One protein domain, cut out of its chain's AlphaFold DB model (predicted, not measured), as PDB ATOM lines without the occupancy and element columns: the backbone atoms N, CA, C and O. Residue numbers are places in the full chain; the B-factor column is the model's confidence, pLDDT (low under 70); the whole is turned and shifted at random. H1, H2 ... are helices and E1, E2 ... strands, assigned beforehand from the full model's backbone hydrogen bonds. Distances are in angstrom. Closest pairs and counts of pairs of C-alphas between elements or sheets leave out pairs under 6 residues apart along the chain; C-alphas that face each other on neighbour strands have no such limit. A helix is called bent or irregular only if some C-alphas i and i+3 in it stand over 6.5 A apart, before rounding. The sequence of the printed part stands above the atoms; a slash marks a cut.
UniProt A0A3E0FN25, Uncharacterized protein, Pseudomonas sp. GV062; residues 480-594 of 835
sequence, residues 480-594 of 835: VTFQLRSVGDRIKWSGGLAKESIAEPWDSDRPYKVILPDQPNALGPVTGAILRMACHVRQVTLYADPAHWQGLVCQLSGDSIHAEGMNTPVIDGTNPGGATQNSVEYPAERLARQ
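Overview. This is residues 480 to 594 of the 835 residues of an uncharacterized protein of Pseudomonas sp. GV062 (UniProt A0A3E0FN25). A strongly twisted wall of six strands, E5 E4 E3 E1 E2 E6 in order, has helices H3, H4 and H5 over one face, making two layers, while the link of residues 573 to 583 passes over the other face on its way from E5 to E6. Short H2 lies over E1 on the same face as H3, H1 sits at the end of H3, and the loop of residues 557 to 569 reaches to one end of the longest axis. The printed part has 115 residues with five named helices and six named strands, in the order E1 E2 H1 E3 H2 H3 E4 H4 E5 E6 H5; the sheet is mixed, and the class is mixed, helices and strands. The whole is compact, with a radius of gyration of the C-alphas of 13.2 A, and rounded, spanning 36 by 29 by 28 A.

Arrangement. Start at E1, residues 480 to 487, which forms an antiparallel hairpin with E2, residues 490 to 495; look for N 485 and O 492, 2.9 A apart, within hydrogen-bond range like the strand pairs below. After H1, residues 504 to 507, comes E3, residues 512 to 515, parallel to E1, with N 515 and O 482 2.8 A apart. H2, residues 520 to 523, and H3, residues 526 to 536, precede E4, residues 540 to 543, parallel to E3, with N 541 and O 512 2.9 A apart. H4, residues 546 to 556, precedes E5, residues 570 to 572, parallel to E4, with N 572 and O 542 2.9 A apart. E3, H2 H3, E4 and E4, H4, E5 are strand-helix-strand units, parallel neighbour strands with one or more helices between, both with right-handed crossovers. E6, residues 584 to 587, is antiparallel to E2, with N 586 and O 491 2.9 A apart, and H5, residues 588 to 594, follows directly. H3 touches H5 at a steep tilt of 42 degrees, the same way; their closest C-alphas, of Val 526 and Ala 592, are 4.5 A apart. H4 is on the sheet, its closest C-alphas to E5 being Pro 546 and Ile 571, 6.1 A. Every O i to N i+4 pair is within range in H5, 6 of 7 in H3 and 5 of 7 in H4; H1 and H2 are too short for one.

Along the chain. Find C-alpha 480 at (219.527, 208.646, 91.571); from there E1 runs 23.0 A to C-alpha 487. E2 measures 16.8 A, H3 16.2 A and H4 14.9 A; H4 is irregular, with C-alphas 548 and 551 7.1 A apart. H5 ends at C-alpha 594, (209.269, 206.119, 74.080).

Size, cuts and confidence. The two C-alphas farthest apart, of Ile 561 and Gln 581, are 38.3 A apart. The links H4 to E5 and E5 to E6 are long. The printed part has no cut, and no printed residue is under 70 in pLDDT.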
ATOM      1  N   VAL A 480     219.832 207.905  92.807       91.12
ATOM      2  CA  VAL A 480     219.527 208.646  91.571       91.12
ATOM      3  C   VAL A 480     218.171 209.311  91.735       91.12
ATOM      4  O   VAL A 480     217.173 208.642  91.992       91.12
ATOM      5  N   THR A 481     218.122 210.633  91.579       94.12
ATOM      6  CA  THR A 481     216.881 211.404  91.731       94.12
ATOM      7  C   THR A 481     216.479 212.028  90.401       94.12
ATOM      8  O   THR A 481     217.288 212.713  89.773       94.12
ATOM      9  N   PHE A 482     215.232 211.829  89.975       96.00
ATOM     10  CA  PHE A 482     214.651 212.486  88.801       96.00
ATOM     11  C   PHE A 482     213.182 212.851  89.031       96.00
ATOM     12  O   PHE A 482     212.551 212.371  89.969       96.00
ATOM     13  N   GLN A 483     212.656 213.759  88.214       96.31
ATOM     14  CA  GLN A 483     211.355 214.390  88.389       96.31
ATOM     15  C   GLN A 483     210.587 214.437  87.071       96.31
ATOM     16  O   GLN A 483     211.161 214.738  86.020       96.31
ATOM     17  N   LEU A 484     209.274 214.223  87.162       96.50
ATOM     18  CA  LEU A 484     208.323 214.464  86.085       96.50
ATOM     19  C   LEU A 484     207.269 215.453  86.559       96.50
ATOM     20  O   LEU A 484     206.662 215.234  87.597       96.50
ATOM     21  N   ARG A 485     207.043 216.529  85.808       94.38
ATOM     22  CA  ARG A 485     206.005 217.523  86.109       94.38
ATOM     23  C   ARG A 485     205.175 217.829  84.870       94.38
ATOM     24  O   ARG A 485     205.739 217.998  83.793       94.38
ATOM     25  N   SER A 486     203.868 217.959  85.028       94.12
ATOM     26  CA  SER A 486     202.951 218.400  83.984       94.12
ATOM     27  C   SER A 486     203.102 219.899  83.697       94.12
ATOM     28  O   SER A 486     203.199 220.729  84.603       94.12
ATOM     29  N   VAL A 487     203.162 220.253  82.414       91.06
ATOM     30  CA  VAL A 487     203.211 221.624  81.890       91.06
ATOM     31  C   VAL A 487     202.278 221.682  80.677       91.06
ATOM     32  O   VAL A 487     202.700 221.504  79.535       91.06
ATOM     33  N   GLY A 488     200.982 221.884  80.924       87.62
ATOM     34  CA  GLY A 488     199.963 221.816  79.871       87.62
ATOM     35  C   GLY A 488     199.793 220.387  79.345       87.62
ATOM     36  O   GLY A 488     199.539 219.473  80.120       87.62
ATOM     37  N   ASP A 489     199.946 220.187  78.035       87.69
ATOM     38  CA  ASP A 489     199.929 218.874  77.365       87.69
ATOM     39  C   ASP A 489     201.314 218.186  77.332       87.69
ATOM     40  O   ASP A 489     201.507 217.128  76.714       87.69
ATOM     41  N   ARG A 490     202.309 218.801  77.980       95.62
ATOM     42  CA  ARG A 490     203.702 218.354  78.002       95.62
ATOM     43  C   ARG A 490     204.108 217.898  79.392       95.62
ATOM     44  O   ARG A 490     203.589 218.356  80.403       95.62
ATOM     45  N   ILE A 491     205.115 217.038  79.431       97.25
ATOM     46  CA  ILE A 491     205.768 216.578  80.648       97.25
ATOM     47  C   ILE A 491     207.196 217.101  80.652       97.25
ATOM     48  O   ILE A 491     207.986 216.836  79.741       97.25
ATOM     49  N   LYS A 492     207.524 217.847  81.698       95.81
ATOM     50  CA  LYS A 492     208.868 218.296  82.019       95.81
ATOM     51  C   LYS A 492     209.594 217.199  82.787       95.81
ATOM     52  O   LYS A 492     209.190 216.850  83.893       95.81
ATOM     53  N   TRP A 493     210.674 216.701  82.202       96.56
ATOM     54  CA  TRP A 493     211.578 215.709  82.772       96.56
ATOM     55  C   TRP A 493     212.866 216.388  83.240       96.56
ATOM     56  O   TRP A 493     213.444 217.173  82.487       96.56
ATOM     57  N   SER A 494     213.343 216.092  84.448       94.75
ATOM     58  CA  SER A 494     214.607 216.635  84.965       94.75
ATOM     59  C   SER A 494     215.260 215.712  85.998       94.75
ATOM     60  O   SER A 494     214.588 214.899  86.621       94.75
ATOM     61  N   GLY A 495     216.569 215.845  86.210       92.56
ATOM     62  CA  GLY A 495     217.334 215.112  87.219       92.56
ATOM     63  C   GLY A 495     218.416 214.199  86.644       92.56
ATOM     64  O   GLY A 495     218.919 214.425  85.545       92.56
ATOM     65  N   GLY A 496     218.815 213.209  87.444       90.44
ATOM     66  CA  GLY A 496     219.987 212.364  87.203       90.44
ATOM     67  C   GLY A 496     219.755 211.140  86.317       90.44
ATOM     68  O   GLY A 496     220.731 210.499  85.951       90.44
ATOM     69  N   LEU A 497     218.503 210.816  85.970       93.62
ATOM     70  CA  LEU A 497     218.169 209.730  85.045       93.62
ATOM     71  C   LEU A 497     217.660 210.320  83.729       93.62
ATOM     72  O   LEU A 497     216.726 211.121  83.741       93.62
ATOM     73  N   ALA A 498     218.257 209.936  82.603       93.12
ATOM     74  CA  ALA A 498     217.750 210.286  81.278       93.12
ATOM     75  C   ALA A 498     216.580 209.367  80.889       93.12
ATOM     76  O   ALA A 498     216.516 208.217  81.322       93.12
ATOM     77  N   LYS A 499     215.661 209.844  80.040       93.25
ATOM     78  CA  LYS A 499     214.498 209.043  79.613       93.25
ATOM     79  C   LYS A 499     214.903 207.806  78.798       93.25
ATOM     80  O   LYS A 499     214.230 206.787  78.866       93.25
ATOM     81  N   GLU A 500     216.008 207.890  78.055       94.19
ATOM     82  CA  GLU A 500     216.581 206.788  77.274       94.19
ATOM     83  C   GLU A 500     217.118 205.672  78.182       94.19
ATOM     84  O   GLU A 500     217.205 204.524  77.759       94.19
ATOM     85  N   SER A 501     217.422 206.001  79.442       94.88
ATOM     86  CA  SER A 501     217.918 205.080  80.466       94.88
ATOM     87  C   SER A 501     216.818 204.587  81.409       94.88
ATOM     88  O   SER A 501     217.123 204.074  82.478       94.88
ATOM     89  N   ILE A 502     215.529 204.712  81.064       96.00
ATOM     90  CA  ILE A 502     214.434 204.339  81.981       96.00
ATOM     91  C   ILE A 502     214.434 202.853  82.392       96.00
ATOM     92  O   ILE A 502     213.820 202.502  83.395       96.00
ATOM     93  N   ALA A 503     215.134 201.992  81.646       96.25
ATOM     94  CA  ALA A 503     215.331 200.583  81.980       96.25
ATOM     95  C   ALA A 503     216.545 200.320  82.899       96.25
ATOM     96  O   ALA A 503     216.608 199.258  83.505       96.25
ATOM     97  N   GLU A 504     217.481 201.267  83.060       93.75
ATOM     98  CA  GLU A 504     218.656 201.133  83.947       93.75
ATOM     99  C   GLU A 504     218.299 200.696  85.384       93.75
ATOM    100  O   GLU A 504     218.994 199.834  85.930       93.75
ATOM    101  N   PRO A 505     217.202 201.185  86.005       94.75
ATOM    102  CA  PRO A 505     216.790 200.734  87.332       94.75
ATOM    103  C   PRO A 505     216.489 199.231  87.448       94.75
ATOM    104  O   PRO A 505     216.469 198.705  88.558       94.75
ATOM    105  N   TRP A 506     216.234 198.529  86.341       95.19
ATOM    106  CA  TRP A 506     215.987 197.083  86.344       95.19
ATOM    107  C   TRP A 506     217.268 196.246  86.456       95.19
ATOM    108  O   TRP A 506     217.202 195.121  86.948       95.19
ATOM    109  N   ASP A 507     218.418 196.815  86.083       90.00
ATOM    110  CA  ASP A 507     219.738 196.165  86.125       90.00
ATOM    111  C   ASP A 507     220.598 196.623  87.320       90.00
ATOM    112  O   ASP A 507     221.738 196.186  87.482       90.00
ATOM    113  N   SER A 508     220.077 197.524  88.156       85.00
ATOM    114  CA  SER A 508     220.833 198.211  89.205       85.00
ATOM    115  C   SER A 508     220.235 197.987  90.593       85.00
ATOM    116  O   SER A 508     219.030 198.113  90.794       85.00
ATOM    117  N   ASP A 509     221.093 197.736  91.587       83.56
ATOM    118  CA  ASP A 509     220.711 197.706  93.009       83.56
ATOM    119  C   ASP A 509     220.744 199.101  93.670       83.56
ATOM    120  O   ASP A 509     220.499 199.238  94.871       83.56
ATOM    121  N   ARG A 510     221.038 200.151  92.893       86.50
ATOM    122  CA  ARG A 510     221.095 201.538  93.361       86.50
ATOM    123  C   ARG A 510     219.702 202.040  93.776       86.50
ATOM    124  O   ARG A 510     218.721 201.715  93.109       86.50
ATOM    125  N   PRO A 511     219.578 202.865  94.832       91.06
ATOM    126  CA  PRO A 511     218.290 203.451  95.191       91.06
ATOM    127  C   PRO A 511     217.855 204.541  94.198       91.06
ATOM    128  O   PRO A 511     218.647 205.403  93.812       91.06
ATOM    129  N   TYR A 512     216.571 204.555  93.834       93.88
ATOM    130  CA  TYR A 512     215.971 205.561  92.949       93.88
ATOM    131  C   TYR A 512     214.902 206.389  93.666       93.88
ATOM    132  O   TYR A 512     214.070 205.868  94.409       93.88
ATOM    133  N   LYS A 513     214.901 207.698  93.409       95.75
ATOM    134  CA  LYS A 513     213.918 208.656  93.922       95.75
ATOM    135  C   LYS A 513     213.204 209.328  92.754       95.75
ATOM    136  O   LYS A 513     213.828 210.074  91.999       95.75
ATOM    137  N   VAL A 514     211.904 209.077  92.618       97.00
ATOM    138  CA  VAL A 514     211.078 209.639  91.540       97.00
ATOM    139  C   VAL A 514     210.173 210.713  92.123       97.00
ATOM    140  O   VAL A 514     209.296 210.405  92.922       97.00
ATOM    141  N   ILE A 515     210.381 211.972  91.752       97.06
ATOM    142  CA  ILE A 515     209.576 213.095  92.243       97.06
ATOM    143  C   ILE A 515     208.404 213.329  91.283       97.06
ATOM    144  O   ILE A 515     208.609 213.651  90.109       97.06
ATOM    145  N   LEU A 516     207.184 213.191  91.799       96.69
ATOM    146  CA  LEU A 516     205.920 213.275  91.065       96.69
ATOM    147  C   LEU A 516     205.000 214.285  91.782       96.69
ATOM    148  O   LEU A 516     204.137 213.899  92.568       96.69
ATOM    149  N   PRO A 517     205.207 215.601  91.570       92.75
ATOM    150  CA  PRO A 517     204.454 216.646  92.256       92.75
ATOM    151  C   PRO A 517     202.990 216.742  91.801       92.75
ATOM    152  O   PRO A 517     202.183 217.332  92.513       92.75
ATOM    153  N   ASP A 518     202.651 216.197  90.631       94.50
ATOM    154  CA  ASP A 518     201.300 216.231  90.071       94.50
ATOM    155  C   ASP A 518     200.549 214.910  90.311       94.50
ATOM    156  O   ASP A 518     201.137 213.862  90.589       94.50
ATOM    157  N   GLN A 519     199.223 214.951  90.188       94.50
ATOM    158  CA  GLN A 519     198.370 213.763  90.296       94.50
ATOM    159  C   GLN A 519     198.541 212.831  89.078       94.50
ATOM    160  O   GLN A 519     198.854 213.321  87.988       94.50
ATOM    161  N   PRO A 520     198.247 211.520  89.202       93.44
ATOM    162  CA  PRO A 520     198.399 210.558  88.102       93.44
ATOM    163  C   PRO A 520     197.725 210.992  86.789       93.44
ATOM    164  O   PRO A 520     198.320 210.908  85.716       93.44
ATOM    165  N   ASN A 521     196.510 211.544  86.871       92.06
ATOM    166  CA  ASN A 521     195.753 211.989  85.697       92.06
ATOM    167  C   ASN A 521     196.424 213.163  84.963       92.06
ATOM    168  O   ASN A 521     196.294 213.280  83.749       92.06
ATOM    169  N   ALA A 522     197.165 214.018  85.676       93.12
ATOM    170  CA  ALA A 522     197.857 215.164  85.086       93.12
ATOM    171  C   ALA A 522     199.125 214.764  84.312       93.12
ATOM    172  O   ALA A 522     199.581 215.518  83.450       93.12
ATOM    173  N   LEU A 523     199.691 213.587  84.604       92.94
ATOM    174  CA  LEU A 523     200.794 212.999  83.839       92.94
ATOM    175  C   LEU A 523     200.300 212.162  82.641       92.94
ATOM    176  O   LEU A 523     201.089 211.829  81.752       92.94
ATOM    177  N   GLY A 524     199.000 211.849  82.600       91.50
ATOM    178  CA  GLY A 524     198.352 211.108  81.521       91.50
ATOM    179  C   GLY A 524     199.018 209.746  81.262       91.50
ATOM    180  O   GLY A 524     199.326 209.034  82.220       91.50
ATOM    181  N   PRO A 525     199.302 209.378  79.997       90.75
ATOM    182  CA  PRO A 525     199.834 208.054  79.646       90.75
ATOM    183  C   PRO A 525     201.248 207.788  80.193       90.75
ATOM    184  O   PRO A 525     201.718 206.652  80.210       90.75
ATOM    185  N   VAL A 526     201.961 208.816  80.667       94.38
ATOM    186  CA  VAL A 526     203.303 208.649  81.252       94.38
ATOM    187  C   VAL A 526     203.243 207.966  82.621       94.38
ATOM    188  O   VAL A 526     204.206 207.307  83.018       94.38
ATOM    189  N   THR A 527     202.106 208.056  83.316       94.75
ATOM    190  CA  THR A 527     201.871 207.384  84.601       94.75
ATOM    191  C   THR A 527     202.114 205.882  84.500       94.75
ATOM    192  O   THR A 527     202.885 205.339  85.293       94.75
ATOM    193  N   GLY A 528     201.538 205.217  83.491       93.00
ATOM    194  CA  GLY A 528     201.714 203.779  83.277       93.00
ATOM    195  C   GLY A 528     203.181 203.397  83.070       93.00
ATOM    196  O   GLY A 528     203.666 202.446  83.675       93.00
ATOM    197  N   ALA A 529     203.941 204.176  82.297       94.50
ATOM    198  CA  ALA A 529     205.361 203.906  82.058       94.50
ATOM    199  C   ALA A 529     206.226 204.020  83.324       94.50
ATOM    200  O   ALA A 529     207.100 203.182  83.554       94.50
ATOM    201  N   ILE A 530     205.976 205.029  84.163       96.19
ATOM    202  CA  ILE A 530     206.717 205.209  85.418       96.19
ATOM    203  C   ILE A 530     206.353 204.133  86.437       96.19
ATOM    204  O   ILE A 530     207.251 203.590  87.082       96.19
ATOM    205  N   LEU A 531     205.069 203.785  86.557       95.69
ATOM    206  CA  LEU A 531     204.636 202.712  87.452       95.69
ATOM    207  C   LEU A 531     205.145 201.350  86.991       95.69
ATOM    208  O   LEU A 531     205.619 200.582  87.823       95.69
ATOM    209  N   ARG A 532     205.155 201.087  85.680       95.50
ATOM    210  CA  ARG A 532     205.785 199.899  85.095       95.50
ATOM    211  C   ARG A 532     207.244 199.789  85.514       95.50
ATOM    212  O   ARG A 532     207.661 198.754  86.015       95.50
ATOM    213  N   MET A 533     208.024 200.859  85.362       96.12
ATOM    214  CA  MET A 533     209.408 200.855  85.832       96.12
ATOM    215  C   MET A 533     209.460 200.579  87.344       96.12
ATOM    216  O   MET A 533     210.088 199.605  87.760       96.12
ATOM    217  N   ALA A 534     208.736 201.356  88.153       96.31
ATOM    218  CA  ALA A 534     208.822 201.314  89.611       96.31
ATOM    219  C   ALA A 534     208.398 199.966  90.228       96.31
ATOM    220  O   ALA A 534     209.060 199.487  91.147       96.31
ATOM    221  N   CYS A 535     207.350 199.312  89.716       95.31
ATOM    222  CA  CYS A 535     206.840 198.043  90.260       95.31
ATOM    223  C   CYS A 535     207.800 196.855  90.055       95.31
ATOM    224  O   CYS A 535     207.637 195.796  90.669       95.31
ATOM    225  N   HIS A 536     208.821 197.023  89.213       95.38
ATOM    226  CA  HIS A 536     209.842 196.008  88.954       95.38
ATOM    227  C   HIS A 536     211.223 196.350  89.528       95.38
ATOM    228  O   HIS A 536     212.114 195.500  89.498       95.38
ATOM    229  N   VAL A 537     211.399 197.541  90.107       93.69
ATOM    230  CA  VAL A 537     212.647 197.957  90.764       93.69
ATOM    231  C   VAL A 537     212.690 197.457  92.209       93.69
ATOM    232  O   VAL A 537     211.668 197.366  92.891       93.69
ATOM    233  N   ARG A 538     213.889 197.110  92.693       87.12
ATOM    234  CA  ARG A 538     214.103 196.666  94.082       87.12
ATOM    235  C   ARG A 538     214.054 197.815  95.088       87.12
ATOM    236  O   ARG A 538     213.445 197.661  96.140       87.12
ATOM    237  N   GLN A 539     214.699 198.940  94.776       91.38
ATOM    238  CA  GLN A 539     214.813 200.102  95.660       91.38
ATOM    239  C   GLN A 539     214.335 201.377  94.959       91.38
ATOM    240  O   GLN A 539     215.115 202.090  94.330       91.38
ATOM    241  N   VAL A 540     213.040 201.676  95.073       95.00
ATOM    242  CA  VAL A 540     212.447 202.901  94.526       95.00
ATOM    243  C   VAL A 540     211.505 203.556  95.532       95.00
ATOM    244  O   VAL A 540     210.727 202.884  96.210       95.00
ATOM    245  N   THR A 541     211.571 204.882  95.614       96.44
ATOM    246  CA  THR A 541     210.620 205.706  96.367       96.44
ATOM    247  C   THR A 541     209.990 206.731  95.434       96.44
ATOM    248  O   THR A 541     210.695 207.487  94.759       96.44
ATOM    249  N   LEU A 542     208.660 206.748  95.403       97.44
ATOM    250  CA  LEU A 542     207.859 207.744  94.705       97.44
ATOM    251  C   LEU A 542     207.565 208.886  95.680       97.44
ATOM    252  O   LEU A 542     206.860 208.702  96.667       97.44
ATOM    253  N   TYR A 543     208.111 210.066  95.415       97.25
ATOM    254  CA  TYR A 543     207.825 211.272  96.181       97.25
ATOM    255  C   TYR A 543     206.631 211.984  95.557       97.25
ATOM    256  O   TYR A 543     206.783 212.721  94.578       97.25
ATOM    257  N   ALA A 544     205.446 211.682  96.078       96.06
ATOM    258  CA  ALA A 544     204.153 212.050  95.518       96.06
ATOM    259  C   ALA A 544     203.096 212.126  96.627       96.06
ATOM    260  O   ALA A 544     203.273 211.535  97.689       96.06
ATOM    261  N   ASP A 545     201.974 212.806  96.384       95.00
ATOM    262  CA  ASP A 545     200.870 212.855  97.350       95.00
ATOM    263  C   ASP A 545     200.222 211.463  97.532       95.00
ATOM    264  O   ASP A 545     199.571 210.971  96.595       95.00
ATOM    265  N   PRO A 546     200.337 210.826  98.718       94.19
ATOM    266  CA  PRO A 546     199.799 209.489  98.947       94.19
ATOM    267  C   PRO A 546     198.288 209.400  98.715       94.19
ATOM    268  O   PRO A 546     197.809 208.361  98.266       94.19
ATOM    269  N   ALA A 547     197.535 210.483  98.952       93.56
ATOM    270  CA  ALA A 547     196.081 210.489  98.788       93.56
ATOM    271  C   ALA A 547     195.640 210.229  97.337       93.56
ATOM    272  O   ALA A 547     194.578 209.652  97.111       93.56
ATOM    273  N   HIS A 548     196.461 210.625  96.360       93.81
ATOM    274  CA  HIS A 548     196.149 210.494  94.936       93.81
ATOM    275  C   HIS A 548     196.849 209.305  94.271       93.81
ATOM    276  O   HIS A 548     196.357 208.796  93.266       93.81
ATOM    277  N   TRP A 549     197.988 208.860  94.809       95.31
ATOM    278  CA  TRP A 549     198.815 207.826  94.184       95.31
ATOM    279  C   TRP A 549     198.626 206.427  94.781       95.31
ATOM    280  O   TRP A 549     198.698 205.451  94.039       95.31
ATOM    281  N   GLN A 550     198.351 206.302  96.085       94.44
ATOM    282  CA  GLN A 550     198.384 205.005  96.778       94.44
ATOM    283  C   GLN A 550     197.415 203.978  96.182       94.44
ATOM    284  O   GLN A 550     197.812 202.841  95.945       94.44
ATOM    285  N   GLY A 551     196.168 204.378  95.906       93.00
ATOM    286  CA  GLY A 551     195.154 203.471  95.359       93.00
ATOM    287  C   GLY A 551     195.541 202.910  93.989       93.00
ATOM    288  O   GLY A 551     195.487 201.701  93.784       93.00
ATOM    289  N   LEU A 552     196.007 203.779  93.084       92.19
ATOM    290  CA  LEU A 552     196.443 203.384  91.744       92.19
ATOM    291  C   LEU A 552     197.673 202.471  91.794       92.19
ATOM    292  O   LEU A 552     197.720 201.462  91.097       92.19
ATOM    293  N   VAL A 553     198.664 202.813  92.624       93.88
ATOM    294  CA  VAL A 553     199.885 202.010  92.772       93.88
ATOM    295  C   VAL A 553     199.542 200.617  93.293       93.88
ATOM    296  O   VAL A 553     199.932 199.643  92.661       93.88
ATOM    297  N   CYS A 554     198.765 200.512  94.376       92.19
ATOM    298  CA  CYS A 554     198.348 199.228  94.939       92.19
ATOM    299  C   CYS A 554     197.587 198.360  93.927       92.19
ATOM    300  O   CYS A 554     197.931 197.190  93.763       92.19
ATOM    301  N   GLN A 555     196.620 198.943  93.207       90.88
ATOM    302  CA  GLN A 555     195.835 198.247  92.178       90.88
ATOM    303  C   GLN A 555     196.715 197.652  91.066       90.88
ATOM    304  O   GLN A 555     196.402 196.594  90.526       90.88
ATOM    305  N   LEU A 556     197.808 198.331  90.713       89.06
ATOM    306  CA  LEU A 556     198.714 197.932  89.635       89.06
ATOM    307  C   LEU A 556     199.907 197.087  90.110       89.06
ATOM    308  O   LEU A 556     200.681 196.606  89.282       89.06
ATOM    309  N   SER A 557     200.061 196.898  91.422       90.56
ATOM    310  CA  SER A 557     201.139 196.113  92.017       90.56
ATOM    311  C   SER A 557     200.609 194.982  92.901       90.56
ATOM    312  O   SER A 557     200.270 193.918  92.390       90.56
ATOM    313  N   GLY A 558     200.579 195.179  94.220       86.25
ATOM    314  CA  GLY A 558     200.332 194.136  95.214       86.25
ATOM    315  C   GLY A 558     198.894 193.627  95.233       86.25
ATOM    316  O   GLY A 558     198.691 192.456  95.533       86.25
ATOM    317  N   ASP A 559     197.930 194.471  94.854       89.44
ATOM    318  CA  ASP A 559     196.500 194.137  94.814       89.44
ATOM    319  C   ASP A 559     196.022 193.825  93.383       89.44
ATOM    320  O   ASP A 559     194.819 193.779  93.113       89.44
ATOM    321  N   SER A 560     196.954 193.636  92.438       88.75
ATOM    322  CA  SER A 560     196.621 193.326  91.047       88.75
ATOM    323  C   SER A 560     195.831 192.025  90.950       88.75
ATOM    324  O   SER A 560     196.243 190.987  91.455       88.75
ATOM    325  N   ILE A 561     194.718 192.053  90.217       88.44
ATOM    326  CA  ILE A 561     193.874 190.872  89.973       88.44
ATOM    327  C   ILE A 561     194.412 189.956  88.856       88.44
ATOM    328  O   ILE A 561     193.787 188.941  88.537       88.44
ATOM    329  N   HIS A 562     195.549 190.310  88.249       85.75
ATOM    330  CA  HIS A 562     196.145 189.595  87.112       85.75
ATOM    331  C   HIS A 562     197.524 188.992  87.420       85.75
ATOM    332  O   HIS A 562     197.951 188.061  86.737       85.75
ATOM    333  N   ALA A 563     198.225 189.489  88.442       86.56
ATOM    334  CA  ALA A 563     199.608 189.112  88.717       86.56
ATOM    335  C   ALA A 563     199.918 189.037  90.213       86.56
ATOM    336  O   ALA A 563     199.508 189.897  90.984       86.56
ATOM    337  N   GLU A 564     200.727 188.052  90.604       88.19
ATOM    338  CA  GLU A 564     201.200 187.883  91.986       88.19
ATOM    339  C   GLU A 564     202.648 188.375  92.162       88.19
ATOM    340  O   GLU A 564     203.408 188.477  91.203       88.19
ATOM    341  N   GLY A 565     203.091 188.676  93.384       87.06
ATOM    342  CA  GLY A 565     204.519 188.932  93.657       87.06
ATOM    343  C   GLY A 565     205.112 190.196  93.007       87.06
ATOM    344  O   GLY A 565     206.333 190.292  92.841       87.06
ATOM    345  N   MET A 566     204.266 191.158  92.634       91.31
ATOM    346  CA  MET A 566     204.683 192.495  92.204       91.31
ATOM    347  C   MET A 566     205.156 193.319  93.408       91.31
ATOM    348  O   MET A 566     204.592 193.215  94.499       91.31
ATOM    349  N   ASN A 567     206.179 194.159  93.226       89.88
ATOM    350  CA  ASN A 567     206.595 195.080  94.282       89.88
ATOM    351  C   ASN A 567     205.645 196.282  94.299       89.88
ATOM    352  O   ASN A 567     205.380 196.852  93.245       89.88
ATOM    353  N   THR A 568     205.210 196.713  95.483       93.56
ATOM    354  CA  THR A 568     204.506 197.991  95.671       93.56
ATOM    355  C   THR A 568     205.528 199.074  96.027       93.56
ATOM    356  O   THR A 568     206.096 199.010  97.121       93.56
ATOM    357  N   PRO A 569     205.809 200.044  95.133       94.12
ATOM    358  CA  PRO A 569     206.707 201.158  95.420       94.12
ATOM    359  C   PRO A 569     206.309 201.912  96.690       94.12
ATOM    360  O   PRO A 569     205.127 202.156  96.932       94.12
ATOM    361  N   VAL A 570     207.301 202.328  97.480       94.88
ATOM    362  CA  VAL A 570     207.059 203.186  98.648       94.88
ATOM    363  C   VAL A 570     206.660 204.576  98.163       94.88
ATOM    364  O   VAL A 570     207.352 205.143  97.316       94.88
ATOM    365  N   ILE A 571     205.585 205.133  98.723       96.00
ATOM    366  CA  ILE A 571     205.142 206.504  98.452       96.00
ATOM    367  C   ILE A 571     205.443 207.380  99.667       96.00
ATOM    368  O   ILE A 571     205.058 207.054 100.789       96.00
ATOM    369  N   ASP A 572     206.127 208.495  99.436       94.38
ATOM    370  CA  ASP A 572     206.494 209.481 100.449       94.38
ATOM    371  C   ASP A 572     205.910 210.850 100.059       94.38
ATOM    372  O   ASP A 572     206.153 211.351  98.963       94.38
ATOM    373  N   GLY A 573     205.128 211.460 100.954       89.94
ATOM    374  CA  GLY A 573     204.485 212.760 100.719       89.94
ATOM    375  C   GLY A 573     205.418 213.971 100.837       89.94
ATOM    376  O   GLY A 573     204.977 215.108 100.665       89.94
ATOM    377  N   THR A 574     206.693 213.767 101.172       89.31
ATOM    378  CA  THR A 574     207.689 214.839 101.261       89.31
ATOM    379  C   THR A 574     208.278 215.193  99.890       89.31
ATOM    380  O   THR A 574     208.159 214.452  98.919       89.31
ATOM    381  N   ASN A 575     208.932 216.354  99.781       85.12
ATOM    382  CA  ASN A 575     209.718 216.708  98.598       85.12
ATOM    383  C   ASN A 575     211.213 216.684  98.960       85.12
ATOM    384  O   ASN A 575     211.657 217.556  99.711       85.12
ATOM    385  N   PRO A 576     212.004 215.736  98.429       85.19
ATOM    386  CA  PRO A 576     213.405 215.578  98.804       85.19
ATOM    387  C   PRO A 576     214.326 216.611  98.127       85.19
ATOM    388  O   PRO A 576     215.488 216.728  98.510       85.19
ATOM    389  N   GLY A 577     213.835 217.355  97.125       82.25
ATOM    390  CA  GLY A 577     214.647 218.244  96.291       82.25
ATOM    391  C   GLY A 577     215.650 217.501  95.390       82.25
ATOM    392  O   GLY A 577     215.625 216.281  95.270       82.25
ATOM    393  N   GLY A 578     216.541 218.245  94.720       76.06
ATOM    394  CA  GLY A 578     217.713 217.666  94.034       76.06
ATOM    395  C   GLY A 578     217.532 217.174  92.587       76.06
ATOM    396  O   GLY A 578     218.465 216.594  92.042       76.06
ATOM    397  N   ALA A 579     216.395 217.436  91.931       86.44
ATOM    398  CA  ALA A 579     216.084 216.924  90.584       86.44
ATOM    399  C   ALA A 579     215.937 218.008  89.496       86.44
ATOM    400  O   ALA A 579     215.093 217.891  88.613       86.44
ATOM    401  N   THR A 580     216.709 219.096  89.549       85.56
ATOM    402  CA  THR A 580     216.547 220.250  88.631       85.56
ATOM    403  C   THR A 580     217.468 220.235  87.408       85.56
ATOM    404  O   THR A 580     217.339 221.086  86.529       85.56
ATOM    405  N   GLN A 581     218.397 219.281  87.340       83.19
ATOM    406  CA  GLN A 581     219.393 219.171  86.272       83.19
ATOM    407  C   GLN A 581     218.751 218.722  84.948       83.19
ATOM    408  O   GLN A 581     217.711 218.070  84.964       83.19
ATOM    409  N   ASN A 582     219.369 219.049  83.804       86.12
ATOM    410  CA  ASN A 582     219.016 218.506  82.478       86.12
ATOM    411  C   ASN A 582     217.511 218.554  82.138       86.12
ATOM    412  O   ASN A 582     216.938 217.594  81.632       86.12
ATOM    413  N   SER A 583     216.858 219.673  82.459       90.06
ATOM    414  CA  SER A 583     215.415 219.849  82.284       90.06
ATOM    415  C   SER A 583     215.014 219.915  80.808       90.06
ATOM    416  O   SER A 583     215.403 220.856  80.117       90.06
ATOM    417  N   VAL A 584     214.144 219.007  80.357       93.06
ATOM    418  CA  VAL A 584     213.606 218.972  78.983       93.06
ATOM    419  C   VAL A 584     212.104 218.670  78.995       93.06
ATOM    420  O   VAL A 584     211.624 217.917  79.837       93.06
ATOM    421  N   GLU A 585     211.345 219.245  78.058       95.44
ATOM    422  CA  GLU A 585     209.894 219.050  77.944       95.44
ATOM    423  C   GLU A 585     209.501 218.214  76.725       95.44
ATOM    424  O   GLU A 585     209.886 218.519  75.591       95.44
ATOM    425  N   TYR A 586     208.633 217.228  76.935       95.69
ATOM    426  CA  TYR A 586     208.159 216.308  75.902       95.69
ATOM    427  C   TYR A 586     206.627 216.280  75.833       95.69
ATOM    428  O   TYR A 586     205.988 216.355  76.876       95.69
ATOM    429  N   PRO A 587     206.011 216.106  74.650       96.88
ATOM    430  CA  PRO A 587     204.587 215.774  74.571       96.88
ATOM    431  C   PRO A 587     204.300 214.456  75.307       96.88
ATOM    432  O   PRO A 587     205.008 213.473  75.057       96.88
ATOM    433  N   ALA A 588     203.276 214.419  76.169       93.94
ATOM    434  CA  ALA A 588     203.007 213.281  77.061       93.94
ATOM    435  C   ALA A 588     202.886 211.941  76.304       93.94
ATOM    436  O   ALA A 588     203.606 210.989  76.595       93.94
ATOM    437  N   GLU A 589     202.083 211.909  75.238       93.50
ATOM    438  CA  GLU A 589     201.865 210.737  74.370       93.50
ATOM    439  C   GLU A 589     203.131 210.223  73.673       93.50
ATOM    440  O   GLU A 589     203.305 209.033  73.398       93.50
ATOM    441  N   ARG A 590     204.036 211.137  73.306       94.94
ATOM    442  CA  ARG A 590     205.303 210.753  72.679       94.94
ATOM    443  C   ARG A 590     206.255 210.192  73.728       94.94
ATOM    444  O   ARG A 590     206.939 209.216  73.437       94.94
ATOM    445  N   LEU A 591     206.290 210.798  74.914       95.88
ATOM    446  CA  LEU A 591     207.136 210.345  76.009       95.88
ATOM    447  C   LEU A 591     206.718 208.950  76.482       95.88
ATOM    448  O   LEU A 591     207.563 208.066  76.509       95.88
ATOM    449  N   ALA A 592     205.431 208.722  76.755       94.38
ATOM    450  CA  ALA A 592     204.925 207.421  77.197       94.38
ATOM    451  C   ALA A 592     205.296 206.291  76.222       94.38
ATOM    452  O   ALA A 592     205.864 205.278  76.629       94.38
ATOM    453  N   ARG A 593     205.085 206.504  74.913       93.50
ATOM    454  CA  ARG A 593     205.482 205.544  73.870       93.50
ATOM    455  C   ARG A 593     206.983 205.271  73.841       93.50
ATOM    456  O   ARG A 593     207.377 204.130  73.632       93.50
ATOM    457  N   GLN A 594     207.816 206.296  74.030       95.56
ATOM    458  CA  GLN A 594     209.269 206.119  74.080       95.56
ATOM    459  C   GLN A 594     209.688 205.308  75.306       95.56
ATOM    460  O   GLN A 594     210.445 204.356  75.157       95.56
TER     461      GLN A 594